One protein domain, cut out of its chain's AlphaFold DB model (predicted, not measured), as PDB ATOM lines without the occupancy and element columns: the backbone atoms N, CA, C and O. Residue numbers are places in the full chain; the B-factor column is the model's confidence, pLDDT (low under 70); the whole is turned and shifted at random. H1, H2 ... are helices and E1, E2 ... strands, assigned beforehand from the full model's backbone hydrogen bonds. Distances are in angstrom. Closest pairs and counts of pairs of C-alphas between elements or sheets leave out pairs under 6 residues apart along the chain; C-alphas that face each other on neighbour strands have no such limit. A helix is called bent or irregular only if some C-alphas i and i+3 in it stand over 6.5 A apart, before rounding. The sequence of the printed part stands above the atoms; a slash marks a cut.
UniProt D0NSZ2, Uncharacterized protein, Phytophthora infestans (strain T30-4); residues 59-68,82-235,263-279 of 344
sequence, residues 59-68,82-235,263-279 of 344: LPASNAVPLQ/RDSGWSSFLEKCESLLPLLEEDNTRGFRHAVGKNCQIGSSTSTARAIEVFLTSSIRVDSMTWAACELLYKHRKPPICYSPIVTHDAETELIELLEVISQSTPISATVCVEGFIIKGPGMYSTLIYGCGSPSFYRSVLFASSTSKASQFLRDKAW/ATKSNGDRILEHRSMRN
ATOM      1  N   LEU A  59      31.716  91.955  63.766       79.25
ATOM      2  CA  LEU A  59      31.880  93.013  62.780       79.25
ATOM      3  C   LEU A  59      32.012  94.352  63.514       79.25
ATOM      4  O   LEU A  59      31.347  94.557  64.531       79.25
ATOM      5  N   PRO A  60      32.854  95.264  63.014       70.19
ATOM      6  CA  PRO A  60      33.118  96.504  63.700       70.19
ATOM      7  C   PRO A  60      31.870  97.380  63.619       70.19
ATOM      8  O   PRO A  60      31.290  97.556  62.543       70.19
ATOM      9  N   ALA A  61      31.489  97.990  64.740       64.44
ATOM     10  CA  ALA A  61      30.561  99.110  64.713       64.44
ATOM     11  C   ALA A  61      31.122 100.227  63.808       64.44
ATOM     12  O   ALA A  61      32.335 100.332  63.608       64.44
ATOM     13  N   SER A  62      30.254 101.100  63.284       61.34
ATOM     14  CA  SER A  62      30.599 102.179  62.333       61.34
ATOM     15  C   SER A  62      31.748 103.112  62.754       61.34
ATOM     16  O   SER A  62      32.212 103.890  61.925       61.34
ATOM     17  N   ASN A  63      32.212 103.021  64.003       59.00
ATOM     18  CA  ASN A  63      33.232 103.862  64.624       59.00
ATOM     19  C   ASN A  63      34.650 103.254  64.597       59.00
ATOM     20  O   ASN A  63      35.567 103.856  65.151       59.00
ATOM     21  N   ALA A  64      34.854 102.067  64.017       65.00
ATOM     22  CA  ALA A  64      36.193 101.483  63.926       65.00
ATOM     23  C   ALA A  64      37.117 102.314  63.019       65.00
ATOM     24  O   ALA A  64      36.693 102.846  61.990       65.00
ATOM     25  N   VAL A  65      38.392 102.418  63.408       71.88
ATOM     26  CA  VAL A  65      39.394 103.209  62.683       71.88
ATOM     27  C   VAL A  65      39.719 102.509  61.357       71.88
ATOM     28  O   VAL A  65      40.186 101.367  61.378       71.88
ATOM     29  N   PRO A  66      39.473 103.147  60.199       77.00
ATOM     30  CA  PRO A  66      39.821 102.563  58.912       77.00
ATOM     31  C   PRO A  66      41.341 102.488  58.756       77.00
ATOM     32  O   PRO A  66      42.080 103.314  59.298       77.00
ATOM     33  N   LEU A  67      41.808 101.524  57.964       74.00
ATOM     34  CA  LEU A  67      43.183 101.503  57.484       74.00
ATOM     35  C   LEU A  67      43.451 102.810  56.754       74.00
ATOM     36  O   LEU A  67      42.827 103.119  55.737       74.00
ATOM     37  N   GLN A  68      44.375 103.586  57.301       65.94
ATOM     38  CA  GLN A  68      44.833 104.795  56.650       65.94
ATOM     39  C   GLN A  68      45.777 104.406  55.519       65.94
ATOM     40  O   GLN A  68      46.676 103.580  55.693       65.94
ATOM     41  N   ARG A  82      56.242  98.143  51.325       72.56
ATOM     42  CA  ARG A  82      55.224  98.019  52.373       72.56
ATOM     43  C   ARG A  82      55.301  96.642  53.008       72.56
ATOM     44  O   ARG A  82      55.509  95.649  52.312       72.56
ATOM     45  N   ASP A  83      55.005  96.588  54.301       75.00
ATOM     46  CA  ASP A  83      54.986  95.333  55.055       75.00
ATOM     47  C   ASP A  83      53.866  94.382  54.595       75.00
ATOM     48  O   ASP A  83      53.970  93.172  54.776       75.00
ATOM     49  N   SER A  84      52.787  94.902  53.988       83.62
ATOM     50  CA  SER A  84      51.698  94.075  53.454       83.62
ATOM     51  C   SER A  84      50.964  94.693  52.260       83.62
ATOM     52  O   SER A  84      50.816  95.914  52.141       83.62
ATOM     53  N   GLY A  85      50.419  93.820  51.409       85.56
ATOM     54  CA  GLY A  85      49.552  94.177  50.282       85.56
ATOM     55  C   GLY A  85      48.138  94.649  50.650       85.56
ATOM     56  O   GLY A  85      47.389  95.042  49.760       85.56
ATOM     57  N   TRP A  86      47.752  94.660  51.934       89.00
ATOM     58  CA  TRP A  86      46.402  95.061  52.364       89.00
ATOM     59  C   TRP A  86      46.035  96.494  51.970       89.00
ATOM     60  O   TRP A  86      44.904  96.766  51.572       89.00
ATOM     61  N   SER A  87      46.999  97.411  52.057       87.88
ATOM     62  CA  SER A  87      46.799  98.819  51.697       87.88
ATOM     63  C   SER A  87      46.430  99.014  50.225       87.88
ATOM     64  O   SER A  87      45.725  99.962  49.901       87.88
ATOM     65  N   SER A  88      46.830  98.103  49.336       89.06
ATOM     66  CA  SER A  88      46.550  98.211  47.902       89.06
ATOM     67  C   SER A  88      45.073  97.998  47.567       89.06
ATOM     68  O   SER A  88      44.611  98.495  46.544       89.06
ATOM     69  N   PHE A  89      44.295  97.358  48.450       90.00
ATOM     70  CA  PHE A  89      42.838  97.247  48.295       90.00
ATOM     71  C   PHE A  89      42.104  98.587  48.451       90.00
ATOM     72  O   PHE A  89      40.976  98.714  47.977       90.00
ATOM     73  N   LEU A  90      42.742  99.611  49.032       89.38
ATOM     74  CA  LEU A  90      42.215 100.981  49.055       89.38
ATOM     75  C   LEU A  90      42.224 101.645  47.661       89.38
ATOM     76  O   LEU A  90      41.724 102.752  47.500       89.38
ATOM     77  N   GLU A  91      42.799 101.007  46.636       89.25
ATOM     78  CA  GLU A  91      42.607 101.421  45.238       89.25
ATOM     79  C   GLU A  91      41.172 101.147  44.765       89.25
ATOM     80  O   GLU A  91      40.585 101.945  44.038       89.25
ATOM     81  N   LYS A  92      40.603 100.010  45.179       89.69
ATOM     82  CA  LYS A  92      39.274  99.555  44.751       89.69
ATOM     83  C   LYS A  92      38.188  99.882  45.767       89.69
ATOM     84  O   LYS A  92      37.029 100.008  45.383       89.69
ATOM     85  N   CYS A  93      38.540 100.003  47.042       90.44
ATOM     86  CA  CYS A  93      37.626 100.301  48.138       90.44
ATOM     87  C   CYS A  93      37.860 101.707  48.688       90.44
ATOM     88  O   CYS A  93      38.997 102.130  48.857       90.44
ATOM     89  N   GLU A  94      36.780 102.400  49.044       91.12
ATOM     90  CA  GLU A  94      36.853 103.741  49.638       91.12
ATOM     91  C   GLU A  94      37.446 103.707  51.051       91.12
ATOM     92  O   GLU A  94      38.220 104.575  51.446       91.12
ATOM     93  N   SER A  95      37.096 102.675  51.819       89.75
ATOM     94  CA  SER A  95      37.666 102.440  53.142       89.75
ATOM     95  C   SER A  95      37.776 100.949  53.408       89.75
ATOM     96  O   SER A  95      36.935 100.172  52.946       89.75
ATOM     97  N   LEU A  96      38.793 100.563  54.173       89.00
ATOM     98  CA  LEU A  96      39.025  99.189  54.589       89.00
ATOM     99  C   LEU A  96      39.157  99.150  56.114       89.00
ATOM    100  O   LEU A  96      40.012  99.822  56.679       89.00
ATOM    101  N   LEU A  97      38.294  98.394  56.782       89.81
ATOM    102  CA  LEU A  97      38.203  98.316  58.239       89.81
ATOM    103  C   LEU A  97      38.788  96.979  58.705       89.81
ATOM    104  O   LEU A  97      38.178  95.942  58.439       89.81
ATOM    105  N   PRO A  98      39.954  96.960  59.365       87.94
ATOM    106  CA  PRO A  98      40.564  95.721  59.820       87.94
ATOM    107  C   PRO A  98      39.786  95.162  61.015       87.94
ATOM    108  O   PRO A  98      39.420  95.898  61.931       87.94
ATOM    109  N   LEU A  99      39.563  93.849  61.031       85.25
ATOM    110  CA  LEU A  99      39.069  93.150  62.216       85.25
ATOM    111  C   LEU A  99      40.266  92.693  63.030       85.25
ATOM    112  O   LEU A  99      40.923  91.697  62.701       85.25
ATOM    113  N   LEU A 100      40.555  93.461  64.073       76.69
ATOM    114  CA  LEU A 100      41.585  93.126  65.039       76.69
ATOM    115  C   LEU A 100      41.148  91.899  65.842       76.69
ATOM    116  O   LEU A 100      39.984  91.729  66.198       76.69
ATOM    117  N   GLU A 101      42.101  91.012  66.078       69.75
ATOM    118  CA  GLU A 101      41.936  89.886  66.986       69.75
ATOM    119  C   GLU A 101      42.282  90.377  68.394       69.75
ATOM    120  O   GLU A 101      43.285  91.071  68.545       69.75
ATOM    121  N   GLU A 102      41.446  90.059  69.392       64.56
ATOM    122  CA  GLU A 102      41.534  90.614  70.760       64.56
ATOM    123  C   GLU A 102      42.935  90.485  71.389       64.56
ATOM    124  O   GLU A 102      43.319  91.339  72.184       64.56
ATOM    125  N   ASP A 103      43.734  89.507  70.951       60.09
ATOM    126  CA  ASP A 103      45.081  89.236  71.463       60.09
ATOM    127  C   ASP A 103      46.244  89.666  70.548       60.09
ATOM    128  O   ASP A 103      47.407  89.481  70.913       60.09
ATOM    129  N   ASN A 104      45.998  90.226  69.353       56.91
ATOM    130  CA  ASN A 104      47.070  90.433  68.372       56.91
ATOM    131  C   ASN A 104      47.166  91.873  67.856       56.91
ATOM    132  O   ASN A 104      46.403  92.321  67.003       56.91
ATOM    133  N   THR A 105      48.182  92.594  68.333       57.03
ATOM    134  CA  THR A 105      48.476  93.982  67.934       57.03
ATOM    135  C   THR A 105      49.284  94.091  66.638       57.03
ATOM    136  O   THR A 105      49.496  95.197  66.147       57.03
ATOM    137  N   ARG A 106      49.761  92.969  66.072       60.16
ATOM    138  CA  ARG A 106      50.749  92.969  64.975       60.16
ATOM    139  C   ARG A 106      50.234  92.484  63.619       60.16
ATOM    140  O   ARG A 106      51.017  92.396  62.679       60.16
ATOM    141  N   GLY A 107      48.943  92.192  63.477       71.31
ATOM    142  CA  GLY A 107      48.384  91.833  62.176       71.31
ATOM    143  C   GLY A 107      46.904  91.488  62.221       71.31
ATOM    144  O   GLY A 107      46.390  91.030  63.236       71.31
ATOM    145  N   PHE A 108      46.227  91.685  61.093       84.06
ATOM    146  CA  PHE A 108      44.842  91.272  60.888       84.06
ATOM    147  C   PHE A 108      44.754  90.377  59.650       84.06
ATOM    148  O   PHE A 108      45.497  90.540  58.681       84.06
ATOM    149  N   ARG A 109      43.839  89.409  59.700       87.06
ATOM    150  CA  ARG A 109      43.541  88.502  58.577       87.06
ATOM    151  C   ARG A 109      42.220  88.812  57.896       87.06
ATOM    152  O   ARG A 109      41.966  88.310  56.811       87.06
ATOM    153  N   HIS A 110      41.375  89.610  58.534       89.75
ATOM    154  CA  HIS A 110      40.031  89.890  58.061       89.75
ATOM    155  C   HIS A 110      39.837  91.399  57.998       89.75
ATOM    156  O   HIS A 110      40.282  92.118  58.893       89.75
ATOM    157  N   ALA A 111      39.168  91.870  56.956       91.38
ATOM    158  CA  ALA A 111      38.849  93.273  56.788       91.38
ATOM    159  C   ALA A 111      37.489  93.448  56.115       91.38
ATOM    160  O   ALA A 111      37.056  92.620  55.317       91.38
ATOM    161  N   VAL A 112      36.822  94.552  56.430       91.38
ATOM    162  CA  VAL A 112      35.556  94.949  55.816       91.38
ATOM    163  C   VAL A 112      35.818  96.140  54.907       91.38
ATOM    164  O   VAL A 112      36.185  97.219  55.366       91.38
ATOM    165  N   GLY A 113      35.649  95.940  53.608       91.31
ATOM    166  CA  GLY A 113      35.711  96.999  52.612       91.31
ATOM    167  C   GLY A 113      34.360  97.693  52.469       91.31
ATOM    168  O   GLY A 113      33.325  97.028  52.391       91.31
ATOM    169  N   LYS A 114      34.361  99.027  52.400       91.31
ATOM    170  CA  LYS A 114      33.176  99.821  52.049       91.31
ATOM    171  C   LYS A 114      33.295 100.375  50.638       91.31
ATOM    172  O   LYS A 114      34.367 100.831  50.235       91.31
ATOM    173  N   ASN A 115      32.171 100.379  49.923       91.56
ATOM    174  CA  ASN A 115      32.034 100.944  48.581       91.56
ATOM    175  C   ASN A 115      33.105 100.444  47.598       91.56
ATOM    176  O   ASN A 115      33.675 101.229  46.841       91.56
ATOM    177  N   CYS A 116      33.372  99.139  47.609       90.75
ATOM    178  CA  CYS A 116      34.383  98.523  46.761       90.75
ATOM    179  C   CYS A 116      33.901  98.370  45.318       90.75
ATOM    180  O   CYS A 116      32.771  97.939  45.069       90.75
ATOM    181  N   GLN A 117      34.776  98.679  44.368       90.69
ATOM    182  CA  GLN A 117      34.616  98.343  42.960       90.69
ATOM    183  C   GLN A 117      35.123  96.923  42.726       90.69
ATOM    184  O   GLN A 117      36.260  96.598  43.068       90.69
ATOM    185  N   ILE A 118      34.274  96.081  42.153       87.06
ATOM    186  CA  ILE A 118      34.583  94.685  41.875       87.06
ATOM    187  C   ILE A 118      34.373  94.414  40.386       87.06
ATOM    188  O   ILE A 118      33.351  94.820  39.839       87.06
ATOM    189  N   GLY A 119      35.307  93.704  39.758       76.00
ATOM    190  CA  GLY A 119      35.269  93.346  38.338       76.00
ATOM    191  C   GLY A 119      36.330  94.069  37.505       76.00
ATOM    192  O   GLY A 119      37.021  94.971  37.995       76.00
ATOM    193  N   SER A 120      36.478  93.651  36.247       70.00
ATOM    194  CA  SER A 120      37.403  94.285  35.294       70.00
ATOM    195  C   SER A 120      36.940  95.692  34.889       70.00
ATOM    196  O   SER A 120      35.796  96.094  35.105       70.00
ATOM    197  N   SER A 121      37.836  96.432  34.235       64.12
ATOM    198  CA  SER A 121      37.592  97.753  33.640       64.12
ATOM    199  C   SER A 121      36.338  97.829  32.753       64.12
ATOM    200  O   SER A 121      35.755  98.902  32.616       64.12
ATOM    201  N   THR A 122      35.894  96.704  32.187       65.12
ATOM    202  CA  THR A 122      34.726  96.615  31.300       65.12
ATOM    203  C   THR A 122      33.405  96.315  32.017       65.12
ATOM    204  O   THR A 122      32.346  96.631  31.477       65.12
ATOM    205  N   SER A 123      33.427  95.733  33.221       69.31
ATOM    206  CA  SER A 123      32.231  95.292  33.956       69.31
ATOM    207  C   SER A 123      32.396  95.492  35.466       69.31
ATOM    208  O   SER A 123      32.544  94.555  36.247       69.31
ATOM    209  N   THR A 124      32.346  96.752  35.902       77.06
ATOM    210  CA  THR A 124      32.489  97.094  37.322       77.06
ATOM    211  C   THR A 124      31.147  97.061  38.058       77.06
ATOM    212  O   THR A 124      30.176  97.715  37.679       77.06
ATOM    213  N   ALA A 125      31.091  96.312  39.156       83.56
ATOM    214  CA  ALA A 125      29.993  96.312  40.112       83.56
ATOM    215  C   ALA A 125      30.442  96.987  41.413       83.56
ATOM    216  O   ALA A 125      31.497  96.669  41.962       83.56
ATOM    217  N   ARG A 126      29.630  97.912  41.936       87.25
ATOM    218  CA  ARG A 126      29.903  98.566  43.222       87.25
ATOM    219  C   ARG A 126      29.217  97.804  44.350       87.25
ATOM    220  O   ARG A 126      27.995  97.668  44.356       87.25
ATOM    221  N   ALA A 127      29.997  97.331  45.313       88.00
ATOM    222  CA  ALA A 127      29.500  96.670  46.511       88.00
ATOM    223  C   ALA A 127      29.611  97.603  47.720       88.00
ATOM    224  O   ALA A 127      30.682  98.132  48.011       88.00
ATOM    225  N   ILE A 128      28.493  97.796  48.425       89.62
ATOM    226  CA  ILE A 128      28.408  98.701  49.582       89.62
ATOM    227  C   ILE A 128      29.299  98.200  50.718       89.62
ATOM    228  O   ILE A 128      30.056  98.976  51.293       89.62
ATOM    229  N   GLU A 129      29.224  96.906  51.019       90.19
ATOM    230  CA  GLU A 129      29.958  96.279  52.112       90.19
ATOM    231  C   GLU A 129      30.461  94.902  51.666       90.19
ATOM    232  O   GLU A 129      29.689  94.044  51.223       90.19
ATOM    233  N   VAL A 130      31.776  94.710  51.744       91.38
ATOM    234  CA  VAL A 130      32.466  93.491  51.319       91.38
ATOM    235  C   VAL A 130      33.290  92.968  52.477       91.38
ATOM    236  O   VAL A 130      34.149  93.671  53.001       91.38
ATOM    237  N   PHE A 131      33.060  91.717  52.851       92.25
ATOM    238  CA  PHE A 131      33.941  91.023  53.776       92.25
ATOM    239  C   PHE A 131      35.103  90.400  53.005       92.25
ATOM    240  O   PHE A 131      34.859  89.706  52.021       92.25
ATOM    241  N   LEU A 132      36.335  90.620  53.462       92.44
ATOM    242  CA  LEU A 132      37.562  90.070  52.890       92.44
ATOM    243  C   LEU A 132      38.354  89.326  53.969       92.44
ATOM    244  O   LEU A 132      38.529  89.823  55.081       92.44
ATOM    245  N   THR A 133      38.889  88.160  53.628       91.50
ATOM    246  CA  THR A 133      39.804  87.386  54.471       91.50
ATOM    247  C   THR A 133      41.034  86.978  53.672       91.50
ATOM    248  O   THR A 133      40.915  86.458  52.564       91.50
ATOM    249  N   SER A 134      42.225  87.194  54.230       88.62
ATOM    250  CA  SER A 134      43.510  86.826  53.626       88.62
ATOM    251  C   SER A 134      43.893  85.378  53.914       88.62
ATOM    252  O   SER A 134      45.018  85.083  54.325       88.62
ATOM    253  N   SER A 135      42.928  84.473  53.821       83.00
ATOM    254  CA  SER A 135      43.178  83.064  54.071       83.00
ATOM    255  C   SER A 135      43.927  82.452  52.877       83.00
ATOM    256  O   SER A 135      44.893  81.728  53.098       83.00
ATOM    257  N   ILE A 136      43.581  82.818  51.638       84.12
ATOM    258  CA  ILE A 136      44.156  82.230  50.416       84.12
ATOM    259  C   ILE A 136      45.647  82.543  50.246       84.12
ATOM    260  O   ILE A 136      46.071  83.698  50.319       84.12
ATOM    261  N   ARG A 137      46.435  81.511  49.916       83.00
ATOM    262  CA  ARG A 137      47.840  81.666  49.528       83.00
ATOM    263  C   ARG A 137      47.985  82.146  48.076       83.00
ATOM    264  O   ARG A 137      47.190  81.820  47.193       83.00
ATOM    265  N   VAL A 138      49.046  82.905  47.820       83.81
ATOM    266  CA  VAL A 138      49.329  83.523  46.512       83.81
ATOM    267  C   VAL A 138      49.629  82.480  45.430       83.81
ATOM    268  O   VAL A 138      49.210  82.627  44.283       83.81
ATOM    269  N   ASP A 139      50.325  81.406  45.789       78.88
ATOM    270  CA  ASP A 139      50.652  80.285  44.906       78.88
ATOM    271  C   ASP A 139      49.407  79.500  44.484       78.88
ATOM    272  O   ASP A 139      49.250  79.220  43.298       78.88
ATOM    273  N   SER A 140      48.477  79.233  45.406       79.56
ATOM    274  CA  SER A 140      47.195  78.603  45.073       79.56
ATOM    275  C   SER A 140      46.383  79.450  44.098       79.56
ATOM    276  O   SER A 140      45.835  78.928  43.127       79.56
ATOM    277  N   MET A 141      46.346  80.769  44.321       81.25
ATOM    278  CA  MET A 141      45.659  81.696  43.423       81.25
ATOM    279  C   MET A 141      46.318  81.730  42.040       81.25
ATOM    280  O   MET A 141      45.626  81.715  41.027       81.25
ATOM    281  N   THR A 142      47.653  81.721  41.990       80.06
ATOM    282  CA  THR A 142      48.420  81.681  40.737       80.06
ATOM    283  C   THR A 142      48.152  80.385  39.978       80.06
ATOM    284  O   THR A 142      47.831  80.429  38.793       80.06
ATOM    285  N   TRP A 143      48.220  79.235  40.655       77.81
ATOM    286  CA  TRP A 143      47.955  77.924  40.063       77.81
ATOM    287  C   TRP A 143      46.528  77.830  39.520       77.81
ATOM    288  O   TRP A 143      46.324  77.456  38.364       77.81
ATOM    289  N   ALA A 144      45.539  78.235  40.322       76.31
ATOM    290  CA  ALA A 144      44.152  78.224  39.891       76.31
ATOM    291  C   ALA A 144      43.939  79.176  38.710       76.31
ATOM    292  O   ALA A 144      43.285  78.798  37.747       76.31
ATOM    293  N   ALA A 145      44.539  80.370  38.730       76.00
ATOM    294  CA  ALA A 145      44.461  81.294  37.609       76.00
ATOM    295  C   ALA A 145      45.076  80.708  36.328       76.00
ATOM    296  O   ALA A 145      44.469  80.786  35.260       76.00
ATOM    297  N   CYS A 146      46.236  80.058  36.442       73.25
ATOM    298  CA  CYS A 146      46.913  79.394  35.335       73.25
ATOM    299  C   CYS A 146      46.056  78.312  34.667       73.25
ATOM    300  O   CYS A 146      45.991  78.277  33.436       73.25
ATOM    301  N   GLU A 147      45.395  77.460  35.460       72.00
ATOM    302  CA  GLU A 147      44.505  76.410  34.946       72.00
ATOM    303  C   GLU A 147      43.314  76.992  34.179       72.00
ATOM    304  O   GLU A 147      42.838  76.391  33.220       72.00
ATOM    305  N   LEU A 148      42.830  78.180  34.551       70.50
ATOM    306  CA  LEU A 148      41.674  78.791  33.894       70.50
ATOM    307  C   LEU A 148      42.029  79.454  32.551       70.50
ATOM    308  O   LEU A 148      41.170  79.526  31.677       70.50
ATOM    309  N   LEU A 149      43.277  79.865  32.313       63.53
ATOM    310  CA  LEU A 149      43.656  80.557  31.072       63.53
ATOM    311  C   LEU A 149      43.672  79.654  29.819       63.53
ATOM    312  O   LEU A 149      43.941  78.450  29.874       63.53
ATOM    313  N   TYR A 150      43.487  80.237  28.630       54.78
ATOM    314  CA  TYR A 150      43.671  79.515  27.365       54.78
ATOM    315  C   TYR A 150      45.149  79.239  27.054       54.78
ATOM    316  O   TYR A 150      46.035  80.028  27.368       54.78
ATOM    317  N   LYS A 151      45.429  78.122  26.355       57.31
ATOM    318  CA  LYS A 151      46.798  77.676  25.993       57.31
ATOM    319  C   LYS A 151      47.659  78.766  25.327       57.31
ATOM    320  O   LYS A 151      48.852  78.828  25.590       57.31
ATOM    321  N   HIS A 152      47.058  79.605  24.483       53.06
ATOM    322  CA  HIS A 152      47.753  80.581  23.638       53.06
ATOM    323  C   HIS A 152      48.038  81.936  24.317       53.06
ATOM    324  O   HIS A 152      48.791  82.728  23.762       53.06
ATOM    325  N   ARG A 153      47.457  82.205  25.497       53.41
ATOM    326  CA  ARG A 153      47.638  83.463  26.260       53.41
ATOM    327  C   ARG A 153      48.257  83.253  27.631       53.41
ATOM    328  O   ARG A 153      48.287  84.158  28.459       53.41
ATOM    329  N   LYS A 154      48.750  82.046  27.887       56.41
ATOM    330  CA  LYS A 154      49.400  81.751  29.149       56.41
ATOM    331  C   LYS A 154      50.750  82.427  29.221       56.41
ATOM    332  O   LYS A 154      51.557  82.238  28.308       56.41
ATOM    333  N   PRO A 155      51.036  83.129  30.326       58.75
ATOM    334  CA  PRO A 155      52.415  83.406  30.651       58.75
ATOM    335  C   PRO A 155      53.176  82.070  30.748       58.75
ATOM    336  O   PRO A 155      52.560  81.039  31.049       58.75
ATOM    337  N   PRO A 156      54.501  82.062  30.523       57.69
ATOM    338  CA  PRO A 156      55.316  80.841  30.538       57.69
ATOM    339  C   PRO A 156      55.149  79.975  31.799       57.69
ATOM    340  O   PRO A 156      55.457  78.789  31.789       57.69
ATOM    341  N   ILE A 157      54.628  80.558  32.880       51.19
ATOM    342  CA  ILE A 157      54.363  79.904  34.159       51.19
ATOM    343  C   ILE A 157      53.102  79.004  34.169       51.19
ATOM    344  O   ILE A 157      52.930  78.238  35.107       51.19
ATOM    345  N   CYS A 158      52.225  79.057  33.152       56.19
ATOM    346  CA  CYS A 158      50.834  78.582  33.267       56.19
ATOM    347  C   CYS A 158      50.353  77.508  32.254       56.19
ATOM    348  O   CYS A 158      49.166  77.464  31.959       56.19
ATOM    349  N   TYR A 159      51.171  76.635  31.664       55.25
ATOM    350  CA  TYR A 159      50.737  75.752  30.550       55.25
ATOM    351  C   TYR A 159      49.666  74.628  30.856       55.25
ATOM    352  O   TYR A 159      49.991  73.462  30.683       55.25
ATOM    353  N   SER A 160      48.379  74.904  31.201       49.25
ATOM    354  CA  SER A 160      47.218  73.928  31.210       49.25
ATOM    355  C   SER A 160      45.795  74.590  31.243       49.25
ATOM    356  O   SER A 160      45.692  75.605  31.918       49.25
ATOM    357  N   PRO A 161      44.759  74.233  30.417       51.22
ATOM    358  CA  PRO A 161      43.586  75.114  30.107       51.22
ATOM    359  C   PRO A 161      42.174  74.710  30.610       51.22
ATOM    360  O   PRO A 161      41.821  73.542  30.458       51.22
ATOM    361  N   ILE A 162      41.311  75.674  31.031       53.03
ATOM    362  CA  ILE A 162      39.901  75.417  31.459       53.03
ATOM    363  C   ILE A 162      38.801  76.506  31.145       53.03
ATOM    364  O   ILE A 162      37.637  76.109  31.093       53.03
ATOM    365  N   VAL A 163      39.021  77.821  30.899       50.94
ATOM    366  CA  VAL A 163      37.909  78.848  30.971       50.94
ATOM    367  C   VAL A 163      37.693  79.768  29.752       50.94
ATOM    368  O   VAL A 163      38.552  79.911  28.900       50.94
ATOM    369  N   THR A 164      36.483  80.355  29.700       53.81
ATOM    370  CA  THR A 164      35.854  81.298  28.747       53.81
ATOM    371  C   THR A 164      36.372  82.754  28.775       53.81
ATOM    372  O   THR A 164      36.876  83.221  29.791       53.81
ATOM    373  N   HIS A 165      36.108  83.500  27.692       55.03
ATOM    374  CA  HIS A 165      36.676  84.817  27.334       55.03
ATOM    375  C   HIS A 165      36.497  85.979  28.349       55.03
ATOM    376  O   HIS A 165      37.400  86.805  28.462       55.03
ATOM    377  N   ASP A 166      35.385  86.078  29.091       58.28
ATOM    378  CA  ASP A 166      35.135  87.254  29.961       58.28
ATOM    379  C   ASP A 166      35.872  87.193  31.306       58.28
ATOM    380  O   ASP A 166      36.324  88.211  31.822       58.28
ATOM    381  N   ALA A 167      36.041  85.990  31.863       65.44
ATOM    382  CA  ALA A 167      36.817  85.791  33.087       65.44
ATOM    383  C   ALA A 167      38.328  85.932  32.820       65.44
ATOM    384  O   ALA A 167      39.102  86.252  33.719       65.44
ATOM    385  N   GLU A 168      38.757  85.715  31.575       70.88
ATOM    386  CA  GLU A 168      40.166  85.707  31.186       70.88
ATOM    387  C   GLU A 168      40.866  87.041  31.479       70.88
ATOM    388  O   GLU A 168      41.979  87.040  31.997       70.88
ATOM    389  N   THR A 169      40.212  88.176  31.217       75.38
ATOM    390  CA  THR A 169      40.797  89.505  31.461       75.38
ATOM    391  C   THR A 169      41.063  89.744  32.949       75.38
ATOM    392  O   THR A 169      42.151  90.179  33.315       75.38
ATOM    393  N   GLU A 170      40.108  89.393  33.817       77.19
ATOM    394  CA  GLU A 170      40.246  89.520  35.277       77.19
ATOM    395  C   GLU A 170      41.389  88.646  35.815       77.19
ATOM    396  O   GLU A 170      42.163  89.067  36.675       77.19
ATOM    397  N   LEU A 171      41.525  87.437  35.266       78.56
ATOM    398  CA  LEU A 171      42.574  86.478  35.611       78.56
ATOM    399  C   LEU A 171      43.964  86.919  35.130       78.56
ATOM    400  O   LEU A 171      44.949  86.728  35.846       78.56
ATOM    401  N   ILE A 172      44.060  87.532  33.948       78.88
ATOM    402  CA  ILE A 172      45.314  88.103  33.439       78.88
ATOM    403  C   ILE A 172      45.742  89.295  34.297       78.88
ATOM    404  O   ILE A 172      46.903  89.353  34.694       78.88
ATOM    405  N   GLU A 173      44.825  90.209  34.632       81.44
ATOM    406  CA  GLU A 173      45.118  91.345  35.518       81.44
ATOM    407  C   GLU A 173      45.603  90.867  36.898       81.44
ATOM    408  O   GLU A 173      46.561  91.409  37.452       81.44
ATOM    409  N   LEU A 174      44.987  89.813  37.444       84.75
ATOM    410  CA  LEU A 174      45.412  89.194  38.700       84.75
ATOM    411  C   LEU A 174      46.849  88.655  38.619       84.75
ATOM    412  O   LEU A 174      47.668  88.934  39.498       84.75
ATOM    413  N   LEU A 175      47.164  87.895  37.567       83.62
ATOM    414  CA  LEU A 175      48.503  87.343  37.348       83.62
ATOM    415  C   LEU A 175      49.540  88.440  37.100       83.62
ATOM    416  O   LEU A 175      50.672  88.317  37.562       83.62
ATOM    417  N   GLU A 176      49.158  89.527  36.430       84.00
ATOM    418  CA  GLU A 176      50.008  90.700  36.243       84.00
ATOM    419  C   GLU A 176      50.398  91.299  37.603       84.00
ATOM    420  O   GLU A 176      51.589  91.451  37.884       84.00
ATOM    421  N   VAL A 177      49.419  91.540  38.487       84.31
ATOM    422  CA  VAL A 177      49.663  92.049  39.848       84.31
ATOM    423  C   VAL A 177      50.572  91.113  40.638       84.31
ATOM    424  O   VAL A 177      51.518  91.580  41.273       84.31
ATOM    425  N   ILE A 178      50.343  89.798  40.590       84.50
ATOM    426  CA  ILE A 178      51.194  88.826  41.292       84.50
ATOM    427  C   ILE A 178      52.620  88.844  40.724       84.50
ATOM    428  O   ILE A 178      53.576  88.888  41.494       84.50
ATOM    429  N   SER A 179      52.774  88.873  39.397       83.00
ATOM    430  CA  SER A 179      54.082  88.840  38.725       83.00
ATOM    431  C   SER A 179      54.946  90.071  39.004       83.00
ATOM    432  O   SER A 179      56.166  89.961  39.099       83.00
ATOM    433  N   GLN A 180      54.319  91.237  39.166       82.69
ATOM    434  CA  GLN A 180      55.011  92.482  39.494       82.69
ATOM    435  C   GLN A 180      55.283  92.589  41.003       82.69
ATOM    436  O   GLN A 180      56.158  93.340  41.425       82.69
ATOM    437  N   SER A 181      54.586  91.820  41.841       81.75
ATOM    438  CA  SER A 181      54.713  91.924  43.292       81.75
ATOM    439  C   SER A 181      56.053  91.412  43.813       81.75
ATOM    440  O   SER A 181      56.365  90.225  43.774       81.75
ATOM    441  N   THR A 182      56.812  92.323  44.410       79.25
ATOM    442  CA  THR A 182      58.045  92.034  45.149       79.25
ATOM    443  C   THR A 182      57.943  92.576  46.588       79.25
ATOM    444  O   THR A 182      57.656  93.766  46.758       79.25
ATOM    445  N   PRO A 183      58.122  91.749  47.640       81.88
ATOM    446  CA  PRO A 183      58.346  90.308  47.621       81.88
ATOM    447  C   PRO A 183      57.004  89.559  47.518       81.88
ATOM    448  O   PRO A 183      55.982  90.015  48.030       81.88
ATOM    449  N   ILE A 184      57.002  88.365  46.923       81.62
ATOM    450  CA  ILE A 184      55.775  87.549  46.818       81.62
ATOM    451  C   ILE A 184      55.217  87.200  48.209       81.62
ATOM    452  O   ILE A 184      54.006  87.114  48.388       81.62
ATOM    453  N   SER A 185      56.084  87.072  49.218       81.31
ATOM    454  CA  SER A 185      55.695  86.760  50.597       81.31
ATOM    455  C   SER A 185      54.867  87.846  51.292       81.31
ATOM    456  O   SER A 185      54.214  87.541  52.284       81.31
ATOM    457  N   ALA A 186      54.896  89.096  50.810       84.69
ATOM    458  CA  ALA A 186      54.081  90.187  51.356       84.69
ATOM    459  C   ALA A 186      52.846  90.506  50.489       84.69
ATOM    460  O   ALA A 186      52.052  91.388  50.835       84.69
ATOM    461  N   THR A 187      52.657  89.785  49.378       88.25
ATOM    462  CA  THR A 187      51.428  89.823  48.578       88.25
ATOM    463  C   THR A 187      50.288  89.203  49.364       88.25
ATOM    464  O   THR A 187      50.410  88.111  49.915       88.25
ATOM    465  N   VAL A 188      49.157  89.903  49.403       90.81
ATOM    466  CA  VAL A 188      47.976  89.459  50.143       90.81
ATOM    467  C   VAL A 188      46.901  89.082  49.142       90.81
ATOM    468  O   VAL A 188      46.382  89.951  48.444       90.81
ATOM    469  N   CYS A 189      46.556  87.798  49.080       91.38
ATOM    470  CA  CYS A 189      45.389  87.327  48.345       91.38
ATOM    471  C   CYS A 189      44.213  87.140  49.301       91.38
ATOM    472  O   CYS A 189      44.381  86.685  50.430       91.38
ATOM    473  N   VAL A 190      43.027  87.538  48.856       91.69
ATOM    474  CA  VAL A 190      41.808  87.577  49.656       91.69
ATOM    475  C   VAL A 190      40.697  86.784  48.991       91.69
ATOM    476  O   VAL A 190      40.558  86.769  47.767       91.69
ATOM    477  N   GLU A 191      39.871  86.169  49.825       90.56
ATOM    478  CA  GLU A 191      38.529  85.728  49.469       90.56
ATOM    479  C   GLU A 191      37.489  86.527  50.237       90.56
ATOM    480  O   GLU A 191      37.740  87.014  51.339       90.56
ATOM    481  N   GLY A 192      36.303  86.654  49.657       90.19
ATOM    482  CA  GLY A 192      35.256  87.452  50.252       90.19
ATOM    483  C   GLY A 192      33.867  87.231  49.691       90.19
ATOM    484  O   GLY A 192      33.635  86.460  48.753       90.19
ATOM    485  N   PHE A 193      32.924  87.951  50.281       91.19
ATOM    486  CA  PHE A 193      31.533  87.985  49.850       91.19
ATOM    487  C   PHE A 193      30.911  89.357  50.125       91.19
ATOM    488  O   PHE A 193      31.387  90.130  50.958       91.19
ATOM    489  N   ILE A 194      29.829  89.657  49.403       91.12
ATOM    490  CA  ILE A 194      29.063  90.895  49.572       91.12
ATOM    491  C   ILE A 194      28.064  90.700  50.712       91.12
ATOM    492  O   ILE A 194      27.235  89.787  50.654       91.12
ATOM    493  N   ILE A 195      28.108  91.573  51.715       89.31
ATOM    494  CA  ILE A 195      27.200  91.518  52.860       89.31
ATOM    495  C   ILE A 195      25.840  92.096  52.443       89.31
ATOM    496  O   ILE A 195      25.742  93.264  52.075       89.31
ATOM    497  N   LYS A 196      24.776  91.279  52.485       88.50
ATOM    498  CA  LYS A 196      23.395  91.707  52.164       88.50
ATOM    499  C   LYS A 196      22.414  91.598  53.339       88.50
ATOM    500  O   LYS A 196      21.326  92.159  53.276       88.50
ATOM    501  N   GLY A 197      22.782  90.890  54.405       86.88
ATOM    502  CA  GLY A 197      21.916  90.589  55.548       86.88
ATOM    503  C   GLY A 197      22.385  89.352  56.321       86.88
ATOM    504  O   GLY A 197      23.392  88.758  55.942       86.88
ATOM    505  N   PRO A 198      21.704  88.940  57.398       88.81
ATOM    506  CA  PRO A 198      22.044  87.708  58.106       88.81
ATOM    507  C   PRO A 198      21.794  86.483  57.216       88.81
ATOM    508  O   PRO A 198      20.837  86.456  56.442       88.81
ATOM    509  N   GLY A 199      22.654  85.472  57.311       89.81
ATOM    510  CA  GLY A 199      22.539  84.266  56.496       89.81
ATOM    511  C   GLY A 199      23.855  83.527  56.290       89.81
ATOM    512  O   GLY A 199      24.910  83.933  56.777       89.81
ATOM    513  N   MET A 200      23.771  82.424  55.550       89.50
ATOM    514  CA  MET A 200      24.933  81.649  55.138       89.50
ATOM    515  C   MET A 200      25.451  82.172  53.802       89.50
ATOM    516  O   MET A 200      24.739  82.195  52.797       89.50
ATOM    517  N   TYR A 201      26.713  82.564  53.802       89.06
ATOM    518  CA  TYR A 201      27.444  83.058  52.657       89.06
ATOM    519  C   TYR A 201      28.575  82.118  52.293       89.06
ATOM    520  O   TYR A 201      29.059  81.290  53.065       89.06
ATOM    521  N   SER A 202      29.008  82.283  51.060       86.56
ATOM    522  CA  SER A 202      30.125  81.556  50.505       86.56
ATOM    523  C   SER A 202      30.988  82.502  49.709       86.56
ATOM    524  O   SER A 202      30.511  83.566  49.310       86.56
ATOM    525  N   THR A 203      32.232  82.109  49.475       87.25
ATOM    526  CA  THR A 203      33.146  82.935  48.706       87.25
ATOM    527  C   THR A 203      32.623  83.160  47.291       87.25
ATOM    528  O   THR A 203      32.301  82.217  46.562       87.25
ATOM    529  N   LEU A 204      32.532  84.436  46.925       86.19
ATOM    530  CA  LEU A 204      32.131  84.913  45.599       86.19
ATOM    531  C   LEU A 204      33.167  85.865  44.997       86.19
ATOM    532  O   LEU A 204      33.215  86.021  43.778       86.19
ATOM    533  N   ILE A 205      33.959  86.505  45.855       88.31
ATOM    534  CA  ILE A 205      34.954  87.503  45.493       88.31
ATOM    535  C   ILE A 205      36.322  86.921  45.783       88.31
ATOM    536  O   ILE A 205      36.544  86.354  46.853       88.31
ATOM    537  N   TYR A 206      37.232  87.119  44.844       89.06
ATOM    538  CA  TYR A 206      38.636  86.788  44.989       89.06
ATOM    539  C   TYR A 206      39.472  87.985  44.552       89.06
ATOM    540  O   TYR A 206      39.028  88.824  43.763       89.06
ATOM    541  N   GLY A 207      40.686  88.085  45.070       90.00
ATOM    542  CA  GLY A 207      41.591  89.136  44.645       90.00
ATOM    543  C   GLY A 207      42.964  89.040  45.263       90.00
ATOM    544  O   GLY A 207      43.167  88.283  46.206       90.00
ATOM    545  N   CYS A 208      43.902  89.827  44.747       91.62
ATOM    546  CA  CYS A 208      45.228  89.975  45.334       91.62
ATOM    547  C   CYS A 208      45.663  91.443  45.304       91.62
ATOM    548  O   CYS A 208      45.370  92.176  44.358       91.62
ATOM    549  N   GLY A 209      46.359  91.857  46.360       90.62
ATOM    550  CA  GLY A 209      46.964  93.173  46.516       90.62
ATOM    551  C   GLY A 209      48.482  93.059  46.588       90.62
ATOM    552  O   GLY A 209      49.018  92.256  47.359       90.62
ATOM    553  N   SER A 210      49.172  93.870  45.787       88.50
ATOM    554  CA  SER A 210      50.636  93.924  45.770       88.50
ATOM    555  C   SER A 210      51.184  94.777  46.924       88.50
ATOM    556  O   SER A 210      50.588  95.803  47.246       88.50
ATOM    557  N   PRO A 211      52.314  94.410  47.555       84.06
ATOM    558  CA  PRO A 211      52.962  95.230  48.582       84.06
ATOM    559  C   PRO A 211      53.851  96.338  47.989       84.06
ATOM    560  O   PRO A 211      54.040  97.379  48.615       84.06
ATOM    561  N   SER A 212      54.404  96.131  46.790       80.19
ATOM    562  CA  SER A 212      55.305  97.076  46.101       80.19
ATOM    563  C   SER A 212      54.563  98.020  45.169       80.19
ATOM    564  O   SER A 212      54.957  99.175  45.022       80.19
ATOM    565  N   PHE A 213      53.480  97.547  44.557       75.88
ATOM    566  CA  PHE A 213      52.646  98.340  43.669       75.88
ATOM    567  C   PHE A 213      51.339  98.653  44.393       75.88
ATOM    568  O   PHE A 213      50.696  97.754  44.925       75.88
ATOM    569  N   TYR A 214      50.917  99.923  44.430       81.19
ATOM    570  CA  TYR A 214      49.564 100.267  44.886       81.19
ATOM    571  C   TYR A 214      48.571  99.874  43.789       81.19
ATOM    572  O   TYR A 214      48.044 100.715  43.070       81.19
ATOM    573  N   ARG A 215      48.422  98.563  43.601       85.88
ATOM    574  CA  ARG A 215      47.493  97.954  42.667       85.88
ATOM    575  C   ARG A 215      46.876  96.726  43.317       85.88
ATOM    576  O   ARG A 215      47.582  95.891  43.894       85.88
ATOM    577  N   SER A 216      45.560  96.629  43.241       88.81
ATOM    578  CA  SER A 216      44.800  95.455  43.644       88.81
ATOM    579  C   SER A 216      43.788  95.089  42.574       88.81
ATOM    580  O   SER A 216      43.230  95.934  41.870       88.81
ATOM    581  N   VAL A 217      43.540  93.793  42.462       88.88
ATOM    582  CA  VAL A 217      42.490  93.261  41.601       88.88
ATOM    583  C   VAL A 217      41.497  92.563  42.505       88.88
ATOM    584  O   VAL A 217      41.873  91.684  43.277       88.88
ATOM    585  N   LEU A 218      40.237  92.983  42.423       87.56
ATOM    586  CA  LEU A 218      39.095  92.318  43.031       87.56
ATOM    587  C   LEU A 218      38.168  91.916  41.900       87.56
ATOM    588  O   LEU A 218      37.645  92.778  41.193       87.56
ATOM    589  N   PHE A 219      37.939  90.623  41.756       83.88
ATOM    590  CA  PHE A 219      37.005  90.106  40.781       83.88
ATOM    591  C   PHE A 219      35.911  89.313  41.492       83.88
ATOM    592  O   PHE A 219      36.152  88.497  42.386       83.88
ATOM    593  N   ALA A 220      34.674  89.616  41.123       73.81
ATOM    594  CA  ALA A 220      33.487  88.867  41.492       73.81
ATOM    595  C   ALA A 220      33.074  88.184  40.215       73.81
ATOM    596  O   ALA A 220      32.856  88.860  39.212       73.81
ATOM    597  N   SER A 221      32.952  86.861  40.237       59.09
ATOM    598  CA  SER A 221      32.606  86.177  39.003       59.09
ATOM    599  C   SER A 221      31.172  86.551  38.605       59.09
ATOM    600  O   SER A 221      30.198  86.003  39.127       59.09
ATOM    601  N   SER A 222      31.028  87.457  37.646       52.16
ATOM    602  CA  SER A 222      29.802  87.610  36.859       52.16
ATOM    603  C   SER A 222      29.474  86.307  36.107       52.16
ATOM    604  O   SER A 222      28.320  86.039  35.781       52.16
ATOM    605  N   THR A 223      30.471  85.430  35.932       52.53
ATOM    606  CA  THR A 223      30.345  84.059  35.433       52.53
ATOM    607  C   THR A 223      30.440  83.045  36.577       52.53
ATOM    608  O   THR A 223      31.517  82.733  37.075       52.53
ATOM    609  N   SER A 224      29.305  82.466  36.977       57.59
ATOM    610  CA  SER A 224      29.184  81.486  38.077       57.59
ATOM    611  C   SER A 224      30.228  80.355  38.086       57.59
ATOM    612  O   SER A 224      30.509  79.797  39.140       57.59
ATOM    613  N   LYS A 225      30.834  80.026  36.941       64.38
ATOM    614  CA  LYS A 225      31.787  78.920  36.785       64.38
ATOM    615  C   LYS A 225      33.181  79.203  37.353       64.38
ATOM    616  O   LYS A 225      33.786  78.288  37.903       64.38
ATOM    617  N   ALA A 226      33.696  80.432  37.253       65.00
ATOM    618  CA  ALA A 226      35.046  80.749  37.731       65.00
ATOM    619  C   ALA A 226      35.103  80.790  39.265       65.00
ATOM    620  O   ALA A 226      35.986  80.181  39.865       65.00
ATOM    621  N   SER A 227      34.116  81.419  39.917       68.25
ATOM    622  CA  SER A 227      34.022  81.386  41.385       68.25
ATOM    623  C   SER A 227      33.700  79.997  41.924       68.25
ATOM    624  O   SER A 227      34.198  79.653  42.991       68.25
ATOM    625  N   GLN A 228      32.911  79.187  41.205       70.19
ATOM    626  CA  GLN A 228      32.691  77.778  41.552       70.19
ATOM    627  C   GLN A 228      33.988  76.976  41.468       70.19
ATOM    628  O   GLN A 228      34.302  76.245  42.401       70.19
ATOM    629  N   PHE A 229      34.772  77.152  40.400       72.25
ATOM    630  CA  PHE A 229      36.069  76.494  40.286       72.25
ATOM    631  C   PHE A 229      37.007  76.920  41.417       72.25
ATOM    632  O   PHE A 229      37.607  76.070  42.067       72.25
ATOM    633  N   LEU A 230      37.102  78.224  41.682       74.81
ATOM    634  CA  LEU A 230      37.943  78.759  42.748       74.81
ATOM    635  C   LEU A 230      37.457  78.331  44.139       74.81
ATOM    636  O   LEU A 230      38.283  78.077  45.003       74.81
ATOM    637  N   ARG A 231      36.155  78.139  44.370       72.88
ATOM    638  CA  ARG A 231      35.653  77.741  45.695       72.88
ATOM    639  C   ARG A 231      36.248  76.420  46.182       72.88
ATOM    640  O   ARG A 231      36.562  76.310  47.360       72.88
ATOM    641  N   ASP A 232      36.414  75.459  45.279       67.06
ATOM    642  CA  ASP A 232      36.888  74.112  45.618       67.06
ATOM    643  C   ASP A 232      38.356  73.878  45.215       67.06
ATOM    644  O   ASP A 232      38.887  72.782  45.399       67.06
ATOM    645  N   LYS A 233      39.010  74.874  44.592       64.75
ATOM    646  CA  LYS A 233      40.367  74.732  44.033       64.75
ATOM    647  C   LYS A 233      41.295  75.928  44.226       64.75
ATOM    648  O   LYS A 233      42.486  75.777  43.980       64.75
ATOM    649  N   ALA A 234      40.822  77.084  44.701       57.84
ATOM    650  CA  ALA A 234      41.671  78.255  44.987       57.84
ATOM    651  C   ALA A 234      42.667  78.012  46.125       57.84
ATOM    652  O   ALA A 234      43.482  78.875  46.419       57.84
ATOM    653  N   TRP A 235      42.590  76.842  46.748       58.66
ATOM    654  CA  TRP A 235      43.449  76.378  47.822       58.66
ATOM    655  C   TRP A 235      44.180  75.089  47.491       58.66
ATOM    656  O   TRP A 235      44.787  74.504  48.380       58.66
ATOM    657  N   ALA A 263      22.142  90.956  64.492       74.50
ATOM    658  CA  ALA A 263      22.416  91.687  65.724       74.50
ATOM    659  C   ALA A 263      21.705  91.019  66.912       74.50
ATOM    660  O   ALA A 263      20.474  90.917  66.940       74.50
ATOM    661  N   THR A 264      22.478  90.548  67.890       62.72
ATOM    662  CA  THR A 264      21.911  90.048  69.144       62.72
ATOM    663  C   THR A 264      21.412  91.238  69.967       62.72
ATOM    664  O   THR A 264      22.027  92.307  69.989       62.72
ATOM    665  N   LYS A 265      20.245  91.075  70.607       53.41
ATOM    666  CA  LYS A 265      19.455  92.159  71.230       53.41
ATOM    667  C   LYS A 265      20.193  92.994  72.292       53.41
ATOM    668  O   LYS A 265      19.657  94.022  72.684       53.41
ATOM    669  N   SER A 266      21.366  92.576  72.769       56.41
ATOM    670  CA  SER A 266      22.083  93.257  73.852       56.41
ATOM    671  C   SER A 266      23.154  94.253  73.399       56.41
ATOM    672  O   SER A 266      23.450  95.144  74.183       56.41
ATOM    673  N   ASN A 267      23.709  94.153  72.181       58.84
ATOM    674  CA  ASN A 267      24.818  95.033  71.763       58.84
ATOM    675  C   ASN A 267      24.756  95.553  70.319       58.84
ATOM    676  O   ASN A 267      25.603  96.343  69.926       58.84
ATOM    677  N   GLY A 268      23.786  95.129  69.500       64.88
ATOM    678  CA  GLY A 268      23.679  95.595  68.107       64.88
ATOM    679  C   GLY A 268      24.765  95.058  67.157       64.88
ATOM    680  O   GLY A 268      24.623  95.188  65.940       64.88
ATOM    681  N   ASP A 269      25.804  94.412  67.689       72.19
ATOM    682  CA  ASP A 269      26.917  93.876  66.918       72.19
ATOM    683  C   ASP A 269      26.496  92.647  66.105       72.19
ATOM    684  O   ASP A 269      25.880  91.698  66.604       72.19
ATOM    685  N   ARG A 270      26.842  92.670  64.816       83.06
ATOM    686  CA  ARG A 270      26.683  91.528  63.915       83.06
ATOM    687  C   ARG A 270      27.858  90.580  64.135       83.06
ATOM    688  O   ARG A 270      29.010  90.995  64.036       83.06
ATOM    689  N   ILE A 271      27.569  89.313  64.408       85.06
ATOM    690  CA  ILE A 271      28.601  88.298  64.638       85.06
ATOM    691  C   ILE A 271      28.813  87.531  63.337       85.06
ATOM    692  O   ILE A 271      27.874  86.978  62.770       85.06
ATOM    693  N   LEU A 272      30.051  87.495  62.867       86.94
ATOM    694  CA  LEU A 272      30.472  86.720  61.717       86.94
ATOM    695  C   LEU A 272      31.226  85.475  62.178       86.94
ATOM    696  O   LEU A 272      32.278  85.554  62.805       86.94
ATOM    697  N   GLU A 273      30.709  84.316  61.809       88.06
ATOM    698  CA  GLU A 273      31.370  83.034  61.988       88.06
ATOM    699  C   GLU A 273      32.003  82.611  60.657       88.06
ATOM    700  O   GLU A 273      31.325  82.365  59.661       88.06
ATOM    701  N   HIS A 274      33.328  82.549  60.628       87.62
ATOM    702  CA  HIS A 274      34.116  82.047  59.515       87.62
ATOM    703  C   HIS A 274      34.480  80.585  59.786       87.62
ATOM    704  O   HIS A 274      35.318  80.272  60.632       87.62
ATOM    705  N   ARG A 275      33.847  79.679  59.041       86.12
ATOM    706  CA  ARG A 275      34.099  78.242  59.093       86.12
ATOM    707  C   ARG A 275      34.981  77.830  57.924       86.12
ATOM    708  O   ARG A 275      34.587  77.920  56.764       86.12
ATOM    709  N   SER A 276      36.169  77.350  58.249       83.50
ATOM    710  CA  SER A 276      37.171  76.859  57.313       83.50
ATOM    711  C   SER A 276      37.282  75.345  57.474       83.50
ATOM    712  O   SER A 276      37.652  74.845  58.535       83.50
ATOM    713  N   MET A 277      36.919  74.601  56.435       81.50
ATOM    714  CA  MET A 277      37.062  73.147  56.380       81.50
ATOM    715  C   MET A 277      38.272  72.804  55.519       81.50
ATOM    716  O   MET A 277      38.393  73.317  54.410       81.50
ATOM    717  N   ARG A 278      39.156  71.943  56.015       77.88
ATOM    718  CA  ARG A 278      40.378  71.502  55.340       77.88
ATOM    719  C   ARG A 278      40.329  70.000  55.111       77.88
ATOM    720  O   ARG A 278      40.044  69.232  56.029       77.88
ATOM    721  N   ASN A 279      40.629  69.604  53.885       77.25
ATOM    722  CA  ASN A 279      40.956  68.239  53.519       77.25
ATOM    723  C   ASN A 279      42.435  68.210  53.125       77.25
ATOM    724  O   ASN A 279      42.858  68.992  52.277       77.25
TER     725      ASN A 279
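AT A GLANCE: This is residues 59 to 68, 82 to 235 and 263 to 279 of the 344 residues of an uncharacterized protein of Phytophthora infestans (strain T30-4) (UniProt D0NSZ2). One antiparallel sheet of six strands, curled like part of a barrel but left open, folds back on itself and curls round the short helix H1. Outside the curl, the helical hairpin H2 and H3 packs on E4, E6 and E7, H4 only grazes the sheet, and E5 and E8 lie away from the mean of the C-alphas. The printed part has 181 residues with four named helices and eight named strands, in the order H1 E1 E2 E3 H2 H3 E4 E5 E6 E7 H4 E8; the sheet's order is E1 E2 E3 E4 E6 E7, and the class is mixed, helices and strands. It is compact, with a radius of gyration of the C-alphas of 16.3 A, yet elongated, spanning 57 by 36 by 34 A.

IN THESE COORDINATES: The sheet holds E1, residues 95 to 99, E2, 110 to 118, 17.7 A long, E3, 125 to 133, 19.5 A, E4, 188 to 194, 19.0 A, E6, 205 to 209, and E7, 216 to 220. E2 bends by 96 degrees at residue 115 and E3 by 89 degrees at 128. H1, residues 85 to 91, begins at C-alpha 85 (49.552, 94.177, 50.282). H2 is residues 138 to 148, 15.5 A, H3 165 to 180, 23.3 A, and H4 224 to 233. E5 is residues 199 to 202, and E8, residues 271 to 279, 26.1 A, ends at C-alpha 279 (40.956, 68.239, 53.519).

HOW THE PARTS SIT: E1, E2 and E3 form a meander, each strand the antiparallel neighbour of the one before, with N 97 and O 112 at 2.8 A and N 113 and O 130 at 2.8 A. N 133 and O 191 are 2.8 A apart between E3 and E4, N 190 and O 207 2.8 A between E4 and E6, and N 219 and O 206 2.9 A in the hairpin E6 and E7. The sheet is a folded sheet, bent back into two leaves: E1 and E2 face E4, E6 and E7, with E3 as the hinge. The closest C-alphas of H1 and E6 are those of Gly 85 and Gly 209, 4.7 A. H3 runs along the strands, 24 degrees from E7 on the local plane, at a height over the sheet of 9.1 A. H2 and H3 touch at Ala 145 and Leu 171, C-alphas 5.9 A apart, a shallow tilt of 32 degrees, opposite ways. H2 and H4 touch at Ala 144 and Lys 233, C-alphas 6.6 A apart. E5 and E8 pair with no named strand and are near each other, with 5 pairs of C-alphas within 10 A. Every O i to N i+4 pair is within hydrogen-bond range in H2, against 10 of 12 in H3, 5 of 6 in H4 and 0 of 3 in H1, where 4 of 4 O i to N i+3 pairs are.

THE WHOLE: The C-alphas farthest apart, of His 152 and Ser 266, are 57.8 A apart. Residues 69 to 81 and 236 to 262 are not printed; the C-alpha gaps are 13.1 A and 31.6 A. The link H2 to H3, residues 149 to 164, is long. The mean pLDDT of the printed part is 77.2; residues 149 to 167 are among the 49 under 70.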